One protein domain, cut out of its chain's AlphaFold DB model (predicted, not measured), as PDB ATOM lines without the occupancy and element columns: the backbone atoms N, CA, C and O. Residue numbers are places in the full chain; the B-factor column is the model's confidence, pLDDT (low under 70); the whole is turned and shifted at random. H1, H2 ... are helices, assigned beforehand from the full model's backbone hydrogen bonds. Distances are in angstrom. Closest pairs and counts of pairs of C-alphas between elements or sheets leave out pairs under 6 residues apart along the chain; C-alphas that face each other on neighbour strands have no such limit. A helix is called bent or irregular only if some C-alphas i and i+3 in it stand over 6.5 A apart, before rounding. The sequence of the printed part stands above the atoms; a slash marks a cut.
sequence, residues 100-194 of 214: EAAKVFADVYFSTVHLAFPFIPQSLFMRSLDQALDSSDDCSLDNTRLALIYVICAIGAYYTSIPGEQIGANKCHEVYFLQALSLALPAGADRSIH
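AT A GLANCE: This is residues 100 to 194 of the 214 residues of a protein of Fusarium oxysporum f. sp. lycopersici (strain 4287 / CBS 123668 / FGSC 9935 / NRRL 34936) (UniProt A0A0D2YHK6). H3 is the core, with H4 packed along one side and H1 and H2, a loose hairpin, crossing the other; residues 162 to 168 stick out. The printed part has 95 residues with four named helices, H1 to H4 in chain order; it is all helix and compact, with a radius of gyration of the C-alphas of 13.9 A and spans of 41 by 28 by 25 A.

IN THESE COORDINATES: H3, residues 143 to 160, is 25.4 A long. H4, residues 172 to 187, measures 24.2 A, ending at C-alpha 187 (149.068, 150.797, 219.012); it is only just irregular, C-alphas 183 and 186 being 6.9 A apart. H1, residues 100 to 116, measures 24.8 A from C-alpha 100 (128.271, 136.738, 233.025) and has a kink of 30 degrees near residue 110. H2 is residues 122 to 134.

HOW THE PARTS SIT: H3, the hub, touches H4 in a hairpin, at a shallow tilt of 19 degrees, opposite ways; the closest C-alphas, of Ala 147 and Ala 180, are 4.2 A apart. Residues 102 to 109 of H1 touch H3, about perpendicular at 85 degrees, closest at C-alphas 105 and 156, 3.9 A. H2 touches residues 145 to 149 of H3, at 80 degrees, closest at C-alphas 129 and 149, 6.7 A. H1 and H2 only just touch, with 3 pairs of C-alphas within 8 A, closest at 110 and 122, 7.3 A. H4 is apart from both. Every O i to N i+4 pair is within hydrogen-bond range in H2 and H3, 10 of 13 in H1 and 10 of 12 in H4.

THE WHOLE: C-alphas 138 and 165 are farthest apart, 43.6 A. The printed part has no cut; the link H3 to H4 is long. pLDDT is under 70 in residues 135 to 140, 162 to 171 and 185 to 190.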
ATOM      1  N   GLU A 100     128.598 138.144 233.234       88.19
ATOM      2  CA  GLU A 100     128.271 136.738 233.025       88.19
ATOM      3  C   GLU A 100     128.569 136.329 231.581       88.19
ATOM      4  O   GLU A 100     129.250 135.332 231.352       88.19
ATOM      5  N   ALA A 101     128.133 137.129 230.604       88.00
ATOM      6  CA  ALA A 101     128.370 136.859 229.189       88.00
ATOM      7  C   ALA A 101     129.861 136.941 228.829       88.00
ATOM      8  O   ALA A 101     130.374 136.080 228.119       88.00
ATOM      9  N   ALA A 102     130.579 137.929 229.363       90.50
ATOM     10  CA  ALA A 102     132.010 138.102 229.145       90.50
ATOM     11  C   ALA A 102     132.816 136.889 229.639       90.50
ATOM     12  O   ALA A 102     133.704 136.408 228.934       90.50
ATOM     13  N   LYS A 103     132.463 136.362 230.820       92.31
ATOM     14  CA  LYS A 103     133.071 135.148 231.383       92.31
ATOM     15  C   LYS A 103     132.771 133.921 230.531       92.31
ATOM     16  O   LYS A 103     133.701 133.211 230.170       92.31
ATOM     17  N   VAL A 104     131.518 133.735 230.114       92.44
ATOM     18  CA  VAL A 104     131.139 132.636 229.210       92.44
ATOM     19  C   VAL A 104     131.925 132.701 227.898       92.44
ATOM     20  O   VAL A 104     132.455 131.688 227.449       92.44
ATOM     21  N   PHE A 105     132.052 133.879 227.287       92.81
ATOM     22  CA  PHE A 105     132.819 134.039 226.051       92.81
ATOM     23  C   PHE A 105     134.305 133.727 226.239       92.81
ATOM     24  O   PHE A 105     134.900 133.061 225.390       92.81
ATOM     25  N   ALA A 106     134.894 134.165 227.352       93.81
ATOM     26  CA  ALA A 106     136.269 133.836 227.691       93.81
ATOM     27  C   ALA A 106     136.446 132.324 227.905       93.81
ATOM     28  O   ALA A 106     137.360 131.730 227.336       93.81
ATOM     29  N   ASP A 107     135.550 131.679 228.649       93.81
ATOM     30  CA  ASP A 107     135.591 130.234 228.890       93.81
ATOM     31  C   ASP A 107     135.463 129.436 227.588       93.81
ATOM     32  O   ASP A 107     136.195 128.466 227.372       93.81
ATOM     33  N   VAL A 108     134.597 129.873 226.670       91.62
ATOM     34  CA  VAL A 108     134.492 129.289 225.326       91.62
ATOM     35  C   VAL A 108     135.814 129.423 224.581       91.62
ATOM     36  O   VAL A 108     136.300 128.434 224.042       91.62
ATOM     37  N   TYR A 109     136.455 130.591 224.593       92.62
ATOM     38  CA  TYR A 109     137.771 130.755 223.972       92.62
ATOM     39  C   TYR A 109     138.821 129.799 224.569       92.62
ATOM     40  O   TYR A 109     139.523 129.108 223.822       92.62
ATOM     41  N   PHE A 110     138.915 129.717 225.901       94.00
ATOM     42  CA  PHE A 110     139.918 128.879 226.569       94.00
ATOM     43  C   PHE A 110     139.659 127.376 226.413       94.00
ATOM     44  O   PHE A 110     140.604 126.590 226.402       94.00
ATOM     45  N   SER A 111     138.403 126.972 226.243       93.06
ATOM     46  CA  SER A 111     138.025 125.574 226.010       93.06
ATOM     47  C   SER A 111     138.031 125.158 224.537       93.06
ATOM     48  O   SER A 111     137.970 123.965 224.257       93.06
ATOM     49  N   THR A 112     138.122 126.100 223.592       89.00
ATOM     50  CA  THR A 112     138.096 125.803 222.149       89.00
ATOM     51  C   THR A 112     139.418 126.167 221.476       89.00
ATOM     52  O   THR A 112     140.209 125.295 221.128       89.00
ATOM     53  N   VAL A 113     139.686 127.461 221.319       87.19
ATOM     54  CA  VAL A 113     140.819 127.997 220.559       87.19
ATOM     55  C   VAL A 113     142.135 127.776 221.290       87.19
ATOM     56  O   VAL A 113     143.123 127.352 220.691       87.19
ATOM     57  N   HIS A 114     142.144 128.035 222.596       90.88
ATOM     58  CA  HIS A 114     143.365 127.994 223.396       90.88
ATOM     59  C   HIS A 114     143.983 126.590 223.483       90.88
ATOM     60  O   HIS A 114     145.191 126.476 223.669       90.88
ATOM     61  N   LEU A 115     143.187 125.530 223.285       88.38
ATOM     62  CA  LEU A 115     143.684 124.152 223.215       88.38
ATOM     63  C   LEU A 115     144.666 123.949 222.055       88.38
ATOM     64  O   LEU A 115     145.658 123.240 222.208       88.38
ATOM     65  N   ALA A 116     144.394 124.566 220.902       85.56
ATOM     66  CA  ALA A 116     145.248 124.478 219.719       85.56
ATOM     67  C   ALA A 116     146.293 125.604 219.667       85.56
ATOM     68  O   ALA A 116     147.395 125.403 219.159       85.56
ATOM     69  N   PHE A 117     145.962 126.782 220.203       86.50
ATOM     70  CA  PHE A 117     146.788 127.984 220.105       86.50
ATOM     71  C   PHE A 117     146.916 128.693 221.470       86.50
ATOM     72  O   PHE A 117     146.228 129.683 221.735       86.50
ATOM     73  N   PRO A 118     147.815 128.232 222.360       90.00
ATOM     74  CA  PRO A 118     147.937 128.758 223.718       90.00
ATOM     75  C   PRO A 118     148.797 130.037 223.804       90.00
ATOM     76  O   PRO A 118     149.799 130.085 224.512       90.00
ATOM     77  N   PHE A 119     148.421 131.105 223.092       88.88
ATOM     78  CA  PHE A 119     149.191 132.366 223.037       88.88
ATOM     79  C   PHE A 119     148.722 133.457 224.024       88.88
ATOM     80  O   PHE A 119     149.246 134.573 224.010       88.88
ATOM     81  N   ILE A 120     147.740 133.157 224.886       91.62
ATOM     82  CA  ILE A 120     147.205 134.080 225.905       91.62
ATOM     83  C   ILE A 120     147.204 133.401 227.279       91.62
ATOM     84  O   ILE A 120     146.454 132.448 227.465       91.62
ATOM     85  N   PRO A 121     147.957 133.889 228.277       91.56
ATOM     86  CA  PRO A 121     147.915 133.322 229.623       91.56
ATOM     87  C   PRO A 121     146.546 133.532 230.292       91.56
ATOM     88  O   PRO A 121     146.160 134.667 230.579       91.56
ATOM     89  N   GLN A 122     145.829 132.441 230.583       92.38
ATOM     90  CA  GLN A 122     144.446 132.484 231.079       92.38
ATOM     91  C   GLN A 122     144.283 133.290 232.373       92.38
ATOM     92  O   GLN A 122     143.411 134.149 232.456       92.38
ATOM     93  N   SER A 123     145.132 133.061 233.377       92.31
ATOM     94  CA  SER A 123     145.031 133.745 234.675       92.31
ATOM     95  C   SER A 123     145.226 135.260 234.561       92.31
ATOM     96  O   SER A 123     144.493 136.036 235.175       92.31
ATOM     97  N   LEU A 124     146.189 135.693 233.742       90.69
ATOM     98  CA  LEU A 124     146.449 137.112 233.497       90.69
ATOM     99  C   LEU A 124     145.315 137.760 232.705       90.69
ATOM    100  O   LEU A 124     144.946 138.902 232.992       90.69
ATOM    101  N   PHE A 125     144.759 137.031 231.738       92.69
ATOM    102  CA  PHE A 125     143.623 137.494 230.961       92.69
ATOM    103  C   PHE A 125     142.377 137.665 231.832       92.69
ATOM    104  O   PHE A 125     141.807 138.748 231.836       92.69
ATOM    105  N   MET A 126     142.000 136.656 232.626       92.75
ATOM    106  CA  MET A 126     140.803 136.720 233.478       92.75
ATOM    107  C   MET A 126     140.872 137.866 234.486       92.75
ATOM    108  O   MET A 126     139.902 138.595 234.655       92.75
ATOM    109  N   ARG A 127     142.049 138.114 235.075       91.38
ATOM    110  CA  ARG A 127     142.254 139.284 235.937       91.38
ATOM    111  C   ARG A 127     142.050 140.603 235.186       91.38
ATOM    112  O   ARG A 127     141.446 141.520 235.727       91.38
ATOM    113  N   SER A 128     142.561 140.701 233.958       90.69
ATOM    114  CA  SER A 128     142.383 141.899 233.123       90.69
ATOM    115  C   SER A 128     140.918 142.078 232.710       90.69
ATOM    116  O   SER A 128     140.440 143.201 232.606       90.69
ATOM    117  N   LEU A 129     140.194 140.976 232.504       91.44
ATOM    118  CA  LEU A 129     138.768 140.989 232.209       91.44
ATOM    119  C   LEU A 129     137.948 141.485 233.403       91.44
ATOM    120  O   LEU A 129     137.114 142.365 233.225       91.44
ATOM    121  N   ASP A 130     138.196 140.964 234.607       90.56
ATOM    122  CA  ASP A 130     137.509 141.438 235.812       90.56
ATOM    123  C   ASP A 130     137.781 142.942 236.029       90.56
ATOM    124  O   ASP A 130     136.832 143.706 236.184       90.56
ATOM    125  N   GLN A 131     139.033 143.398 235.869       89.44
ATOM    126  CA  GLN A 131     139.392 144.827 235.915       89.44
ATOM    127  C   GLN A 131     138.616 145.677 234.895       89.44
ATOM    128  O   GLN A 131     138.134 146.756 235.231       89.44
ATOM    129  N   ALA A 132     138.466 145.195 233.656       87.44
ATOM    130  CA  ALA A 132     137.707 145.902 232.621       87.44
ATOM    131  C   ALA A 132     136.211 146.015 232.961       87.44
ATOM    132  O   ALA A 132     135.566 146.997 232.601       87.44
ATOM    133  N   LEU A 133     135.660 145.003 233.634       86.06
ATOM    134  CA  LEU A 133     134.246 144.926 234.004       86.06
ATOM    135  C   LEU A 133     133.920 145.698 235.288       86.06
ATOM    136  O   LEU A 133     132.770 146.084 235.482       86.06
ATOM    137  N   ASP A 134     134.903 145.890 236.167       82.62
ATOM    138  CA  ASP A 134     134.719 146.541 237.464       82.62
ATOM    139  C   ASP A 134     134.687 148.075 237.390       82.62
ATOM    140  O   ASP A 134     134.273 148.670 238.381       82.62
ATOM    141  N   SER A 135     135.082 148.687 236.255       63.81
ATOM    142  CA  SER A 135     134.988 150.114 235.826       63.81
ATOM    143  C   SER A 135     135.209 151.237 236.863       63.81
ATOM    144  O   SER A 135     135.046 152.414 236.545       63.81
ATOM    145  N   SER A 136     135.619 150.893 238.080       54.78
ATOM    146  CA  SER A 136     135.710 151.747 239.269       54.78
ATOM    147  C   SER A 136     137.138 151.897 239.784       54.78
ATOM    148  O   SER A 136     137.366 152.687 240.695       54.78
ATOM    149  N   ASP A 137     138.094 151.179 239.192       50.50
ATOM    150  CA  ASP A 137     139.507 151.291 239.532       50.50
ATOM    151  C   ASP A 137     140.178 152.355 238.650       50.50
ATOM    152  O   ASP A 137     140.094 152.305 237.422       50.50
ATOM    153  N   ASP A 138     140.923 153.269 239.279       52.50
ATOM    154  CA  ASP A 138     141.771 154.317 238.671       52.50
ATOM    155  C   ASP A 138     142.884 153.774 237.739       52.50
ATOM    156  O   ASP A 138     143.751 154.511 237.264       52.50
ATOM    157  N   CYS A 139     142.893 152.469 237.458       54.44
ATOM    158  CA  CYS A 139     143.839 151.810 236.574       54.44
ATOM    159  C   CYS A 139     143.186 151.571 235.207       54.44
ATOM    160  O   CYS A 139     142.684 150.487 234.910       54.44
ATOM    161  N   SER A 140     143.194 152.600 234.354       67.06
ATOM    162  CA  SER A 140     142.776 152.462 232.957       67.06
ATOM    163  C   SER A 140     143.613 151.376 232.275       67.06
ATOM    164  O   SER A 140     144.839 151.501 232.181       67.06
ATOM    165  N   LEU A 141     142.969 150.305 231.806       75.06
ATOM    166  CA  LEU A 141     143.637 149.283 231.004       75.06
ATOM    167  C   LEU A 141     144.239 149.909 229.748       75.06
ATOM    168  O   LEU A 141     143.621 150.752 229.103       75.06
ATOM    169  N   ASP A 142     145.430 149.438 229.380       85.50
ATOM    170  CA  ASP A 142     146.025 149.787 228.097       85.50
ATOM    171  C   ASP A 142     145.101 149.366 226.938       85.50
ATOM    172  O   ASP A 142     144.484 148.293 226.972       85.50
ATOM    173  N   ASN A 143     145.050 150.197 225.896       86.94
ATOM    174  CA  ASN A 143     144.201 149.999 224.724       86.94
ATOM    175  C   ASN A 143     144.448 148.637 224.069       86.94
ATOM    176  O   ASN A 143     143.495 147.991 223.645       86.94
ATOM    177  N   THR A 144     145.694 148.151 224.051       88.56
ATOM    178  CA  THR A 144     146.047 146.835 223.496       88.56
ATOM    179  C   THR A 144     145.385 145.696 224.267       88.56
ATOM    180  O   THR A 144     144.847 144.754 223.681       88.56
ATOM    181  N   ARG A 145     145.391 145.775 225.602       89.62
ATOM    182  CA  ARG A 145     144.772 144.761 226.468       89.62
ATOM    183  C   ARG A 145     143.254 144.814 226.381       89.62
ATOM    184  O   ARG A 145     142.617 143.765 226.325       89.62
ATOM    185  N   LEU A 146     142.687 146.015 226.330       90.62
ATOM    186  CA  LEU A 146     141.251 146.195 226.152       90.62
ATOM    187  C   LEU A 146     140.795 145.680 224.779       90.62
ATOM    188  O   LEU A 146     139.834 144.918 224.699       90.62
ATOM    189  N   ALA A 147     141.527 146.006 223.712       91.44
ATOM    190  CA  ALA A 147     141.292 145.468 222.377       91.44
ATOM    191  C   ALA A 147     141.336 143.935 222.382       91.44
ATOM    192  O   ALA A 147     140.453 143.299 221.812       91.44
ATOM    193  N   LEU A 148     142.307 143.333 223.080       92.94
ATOM    194  CA  LEU A 148     142.404 141.880 223.201       92.94
ATOM    195  C   LEU A 148     141.152 141.288 223.855       92.94
ATOM    196  O   LEU A 148     140.617 140.307 223.350       92.94
ATOM    197  N   ILE A 149     140.647 141.903 224.928       94.06
ATOM    198  CA  ILE A 149     139.396 141.481 225.571       94.06
ATOM    199  C   ILE A 149     138.233 141.513 224.573       94.06
ATOM    200  O   ILE A 149     137.521 140.518 224.448       94.06
ATOM    201  N   TYR A 150     138.078 142.595 223.804       93.25
ATOM    202  CA  TYR A 150     137.032 142.685 222.780       93.25
ATOM    203  C   TYR A 150     137.155 141.604 221.700       93.25
ATOM    204  O   TYR A 150     136.137 141.028 221.316       93.25
ATOM    205  N   VAL A 151     138.367 141.279 221.232       94.00
ATOM    206  CA  VAL A 151     138.561 140.187 220.259       94.00
ATOM    207  C   VAL A 151     138.166 138.841 220.861       94.00
ATOM    208  O   VAL A 151     137.488 138.054 220.206       94.00
ATOM    209  N   ILE A 152     138.533 138.570 222.113       94.62
ATOM    210  CA  ILE A 152     138.166 137.316 222.781       94.62
ATOM    211  C   ILE A 152     136.656 137.227 222.998       94.62
ATOM    212  O   ILE A 152     136.065 136.180 222.731       94.62
ATOM    213  N   CYS A 153     136.004 138.326 223.381       92.94
ATOM    214  CA  CYS A 153     134.546 138.397 223.425       92.94
ATOM    215  C   CYS A 153     133.924 138.173 222.041       92.94
ATOM    216  O   CYS A 153     132.924 137.468 221.942       92.94
ATOM    217  N   ALA A 154     134.515 138.709 220.971       92.12
ATOM    218  CA  ALA A 154     134.054 138.484 219.604       92.12
ATOM    219  C   ALA A 154     134.153 137.004 219.203       92.12
ATOM    220  O   ALA A 154     133.197 136.453 218.663       92.12
ATOM    221  N   ILE A 155     135.274 136.341 219.507       91.56
ATOM    222  CA  ILE A 155     135.467 134.906 219.257       91.56
ATOM    223  C   ILE A 155     134.458 134.082 220.067       91.56
ATOM    224  O   ILE A 155     133.758 133.244 219.505       91.56
ATOM    225  N   GLY A 156     134.334 134.330 221.371       90.25
ATOM    226  CA  GLY A 156     133.380 133.608 222.214       90.25
ATOM    227  C   GLY A 156     131.929 133.824 221.773       90.25
ATOM    228  O   GLY A 156     131.168 132.862 221.675       90.25
ATOM    229  N   ALA A 157     131.548 135.051 221.415       89.56
ATOM    230  CA  ALA A 157     130.235 135.357 220.847       89.56
ATOM    231  C   ALA A 157     129.999 134.623 219.514       89.56
ATOM    232  O   ALA A 157     128.911 134.106 219.280       89.56
ATOM    233  N   TYR A 158     131.024 134.520 218.662       88.75
ATOM    234  CA  TYR A 158     130.949 133.755 217.421       88.75
ATOM    235  C   TYR A 158     130.699 132.264 217.692       88.75
ATOM    236  O   TYR A 158     129.711 131.719 217.212       88.75
ATOM    237  N   TYR A 159     131.508 131.616 218.533       86.50
ATOM    238  CA  TYR A 159     131.357 130.181 218.813       86.50
ATOM    239  C   TYR A 159     130.084 129.832 219.594       86.50
ATOM    240  O   TYR A 159     129.522 128.760 219.391       86.50
ATOM    241  N   THR A 160     129.585 130.731 220.443       84.38
ATOM    242  CA  THR A 160     128.293 130.544 221.130       84.38
ATOM    243  C   THR A 160     127.086 130.741 220.210       84.38
ATOM    244  O   THR A 160     126.026 130.179 220.475       84.38
ATOM    245  N   SER A 161     127.232 131.494 219.114       77.81
ATOM    246  CA  SER A 161     126.167 131.711 218.125       77.81
ATOM    247  C   SER A 161     125.956 130.541 217.154       77.81
ATOM    248  O   SER A 161     124.970 130.528 216.417       77.81
ATOM    249  N   ILE A 162     126.842 129.536 217.164       67.56
ATOM    250  CA  ILE A 162     126.770 128.354 216.295       67.56
ATOM    251  C   ILE A 162     125.983 127.238 217.002       67.56
ATOM    252  O   ILE A 162     126.566 126.365 217.646       67.56
ATOM    253  N   PRO A 163     124.643 127.234 216.891       52.78
ATOM    254  CA  PRO A 163     123.966 125.965 216.628       52.78
ATOM    255  C   PRO A 163     122.766 126.121 215.672       52.78
ATOM    256  O   PRO A 163     121.761 126.734 216.017       52.78
ATOM    257  N   GLY A 164     122.853 125.501 214.487       51.75
ATOM    258  CA  GLY A 164     121.708 125.250 213.599       51.75
ATOM    259  C   GLY A 164     121.061 126.494 212.983       51.75
ATOM    260  O   GLY A 164     119.976 126.881 213.389       51.75
ATOM    261  N   GLU A 165     121.721 127.084 211.983       51.59
ATOM    262  CA  GLU A 165     121.103 127.850 210.883       51.59
ATOM    263  C   GLU A 165     119.926 128.785 211.245       51.59
ATOM    264  O   GLU A 165     118.937 128.881 210.524       51.59
ATOM    265  N   GLN A 166     120.022 129.545 212.340       45.12
ATOM    266  CA  GLN A 166     119.141 130.696 212.529       45.12
ATOM    267  C   GLN A 166     119.689 131.833 211.671       45.12
ATOM    268  O   GLN A 166     120.550 132.610 212.085       45.12
ATOM    269  N   ILE A 167     119.217 131.863 210.423       44.50
ATOM    270  CA  ILE A 167     119.431 132.898 209.409       44.50
ATOM    271  C   ILE A 167     118.975 134.240 210.009       44.50
ATOM    272  O   ILE A 167     117.817 134.628 209.904       44.50
ATOM    273  N   GLY A 168     119.876 134.914 210.729       49.06
ATOM    274  CA  GLY A 168     119.590 136.153 211.462       49.06
ATOM    275  C   GLY A 168     120.218 136.261 212.857       49.06
ATOM    276  O   GLY A 168     120.193 137.351 213.428       49.06
ATOM    277  N   ALA A 169     120.810 135.190 213.402       47.44
ATOM    278  CA  ALA A 169     121.458 135.202 214.711       47.44
ATOM    279  C   ALA A 169     122.777 136.002 214.696       47.44
ATOM    280  O   ALA A 169     123.865 135.483 214.483       47.44
ATOM    281  N   ASN A 170     122.613 137.296 214.969       56.22
ATOM    282  CA  ASN A 170     123.511 138.184 215.699       56.22
ATOM    283  C   ASN A 170     124.915 138.436 215.130       56.22
ATOM    284  O   ASN A 170     125.914 137.904 215.609       56.22
ATOM    285  N   LYS A 171     125.003 139.500 214.316       64.31
ATOM    286  CA  LYS A 171     126.217 140.308 214.053       64.31
ATOM    287  C   LYS A 171     126.865 140.916 215.319       64.31
ATOM    288  O   LYS A 171     127.695 141.814 215.231       64.31
ATOM    289  N   CYS A 172     126.484 140.474 216.518       75.94
ATOM    290  CA  CYS A 172     127.015 140.955 217.790       75.94
ATOM    291  C   CYS A 172     128.524 140.698 217.902       75.94
ATOM    292  O   CYS A 172     129.241 141.553 218.412       75.94
ATOM    293  N   HIS A 173     129.020 139.579 217.360       87.00
ATOM    294  CA  HIS A 173     130.456 139.299 217.339       87.00
ATOM    295  C   HIS A 173     131.239 140.285 216.454       87.00
ATOM    296  O   HIS A 173     132.381 140.607 216.775       87.00
ATOM    297  N   GLU A 174     130.653 140.784 215.358       87.12
ATOM    298  CA  GLU A 174     131.298 141.769 214.470       87.12
ATOM    299  C   GLU A 174     131.469 143.112 215.180       87.12
ATOM    300  O   GLU A 174     132.504 143.758 215.055       87.12
ATOM    301  N   VAL A 175     130.471 143.513 215.973       88.06
ATOM    302  CA  VAL A 175     130.486 144.780 216.715       88.06
ATOM    303  C   VAL A 175     131.639 144.815 217.725       88.06
ATOM    304  O   VAL A 175     132.349 145.817 217.802       88.06
ATOM    305  N   TYR A 176     131.877 143.717 218.449       90.00
ATOM    306  CA  TYR A 176     133.025 143.612 219.357       90.00
ATOM    307  C   TYR A 176     134.358 143.625 218.605       90.00
ATOM    308  O   TYR A 176     135.296 144.298 219.028       90.00
ATOM    309  N   PHE A 177     134.440 142.945 217.462       90.88
ATOM    310  CA  PHE A 177     135.661 142.929 216.664       90.88
ATOM    311  C   PHE A 177     136.003 144.309 216.080       90.88
ATOM    312  O   PHE A 177     137.146 144.749 216.167       90.88
ATOM    313  N   LEU A 178     135.014 145.037 215.555       88.88
ATOM    314  CA  LEU A 178     135.207 146.403 215.058       88.88
ATOM    315  C   LEU A 178     135.659 147.360 216.168       88.88
ATOM    316  O   LEU A 178     136.513 148.214 215.926       88.88
ATOM    317  N   GLN A 179     135.139 147.193 217.388       88.94
ATOM    318  CA  GLN A 179     135.604 147.957 218.546       88.94
ATOM    319  C   GLN A 179     137.055 147.616 218.911       88.94
ATOM    320  O   GLN A 179     137.833 148.505 219.243       88.94
ATOM    321  N   ALA A 180     137.463 146.350 218.809       90.12
ATOM    322  CA  ALA A 180     138.861 145.990 219.017       90.12
ATOM    323  C   ALA A 180     139.791 146.648 217.986       90.12
ATOM    324  O   ALA A 180     140.877 147.101 218.341       90.12
ATOM    325  N   LEU A 181     139.369 146.728 216.718       88.31
ATOM    326  CA  LEU A 181     140.150 147.380 215.664       88.31
ATOM    327  C   LEU A 181     140.304 148.887 215.900       88.31
ATOM    328  O   LEU A 181     141.391 149.421 215.690       88.31
ATOM    329  N   SER A 182     139.253 149.565 216.373       86.62
ATOM    330  CA  SER A 182     139.329 151.000 216.684       86.62
ATOM    331  C   SER A 182     140.300 151.293 217.835       86.62
ATOM    332  O   SER A 182     141.016 152.292 217.793       86.62
ATOM    333  N   LEU A 183     140.386 150.386 218.815       84.75
ATOM    334  CA  LEU A 183     141.326 150.461 219.937       84.75
ATOM    335  C   LEU A 183     142.765 150.073 219.561       84.75
ATOM    336  O   LEU A 183     143.705 150.554 220.190       84.75
ATOM    337  N   ALA A 184     142.954 149.220 218.550       80.94
ATOM    338  CA  ALA A 184     144.270 148.758 218.100       80.94
ATOM    339  C   ALA A 184     144.989 149.755 217.169       80.94
ATOM    340  O   ALA A 184     146.215 149.726 217.067       80.94
ATOM    341  N   LEU A 185     144.249 150.648 216.505       66.50
ATOM    342  CA  LEU A 185     144.775 151.600 215.516       66.50
ATOM    343  C   LEU A 185     145.879 152.556 216.036       66.50
ATOM    344  O   LEU A 185     146.801 152.842 215.274       66.50
ATOM    345  N   PRO A 186     145.870 153.025 217.303       60.69
ATOM    346  CA  PRO A 186     146.962 153.828 217.861       60.69
ATOM    347  C   PRO A 186     148.181 153.000 218.309       60.69
ATOM    348  O   PRO A 186     149.215 153.576 218.634       60.69
ATOM    349  N   ALA A 187     148.080 151.666 218.365       54.94
ATOM    350  CA  ALA A 187     149.068 150.797 219.012       54.94
ATOM    351  C   ALA A 187     150.209 150.329 218.087       54.94
ATOM    352  O   ALA A 187     151.039 149.530 218.509       54.94
ATOM    353  N   GLY A 188     150.279 150.814 216.839       55.31
ATOM    354  CA  GLY A 188     151.223 150.337 215.814       55.31
ATOM    355  C   GLY A 188     152.717 150.508 216.135       55.31
ATOM    356  O   GLY A 188     153.555 149.982 215.410       55.31
ATOM    357  N   ALA A 189     153.059 151.211 217.218       58.53
ATOM    358  CA  ALA A 189     154.433 151.382 217.683       58.53
ATOM    359  C   ALA A 189     154.813 150.484 218.879       58.53
ATOM    360  O   ALA A 189     155.999 150.398 219.193       58.53
ATOM    361  N   ASP A 190     153.850 149.825 219.542       65.62
ATOM    362  CA  ASP A 190     154.122 149.008 220.730       65.62
ATOM    363  C   ASP A 190     154.566 147.591 220.341       65.62
ATOM    364  O   ASP A 190     153.796 146.783 219.818       65.62
ATOM    365  N   ARG A 191     155.829 147.259 220.623       71.50
ATOM    366  CA  ARG A 191     156.402 145.930 220.352       71.50
ATOM    367  C   ARG A 191     156.338 145.016 221.570       71.50
ATOM    368  O   ARG A 191     157.285 144.298 221.889       71.50
ATOM    369  N   SER A 192     155.192 145.024 222.246       81.12
ATOM    370  CA  SER A 192     154.928 144.186 223.411       81.12
ATOM    371  C   SER A 192     154.384 142.803 223.039       81.12
ATOM    372  O   SER A 192     153.774 142.585 221.989       81.12
ATOM    373  N   ILE A 193     154.543 141.842 223.955       83.81
ATOM    374  CA  ILE A 193     153.905 140.520 223.842       83.81
ATOM    375  C   ILE A 193     152.374 140.632 223.771       83.81
ATOM    376  O   ILE A 193     151.732 139.827 223.106       83.81
ATOM    377  N   HIS A 194     151.787 141.655 224.406       85.44
ATOM    378  CA  HIS A 194     150.347 141.906 224.360       85.44
ATOM    379  C   HIS A 194     149.886 142.293 222.957       85.44
ATOM    380  O   HIS A 194     148.847 141.808 222.516       85.44
TER     381      HIS A 194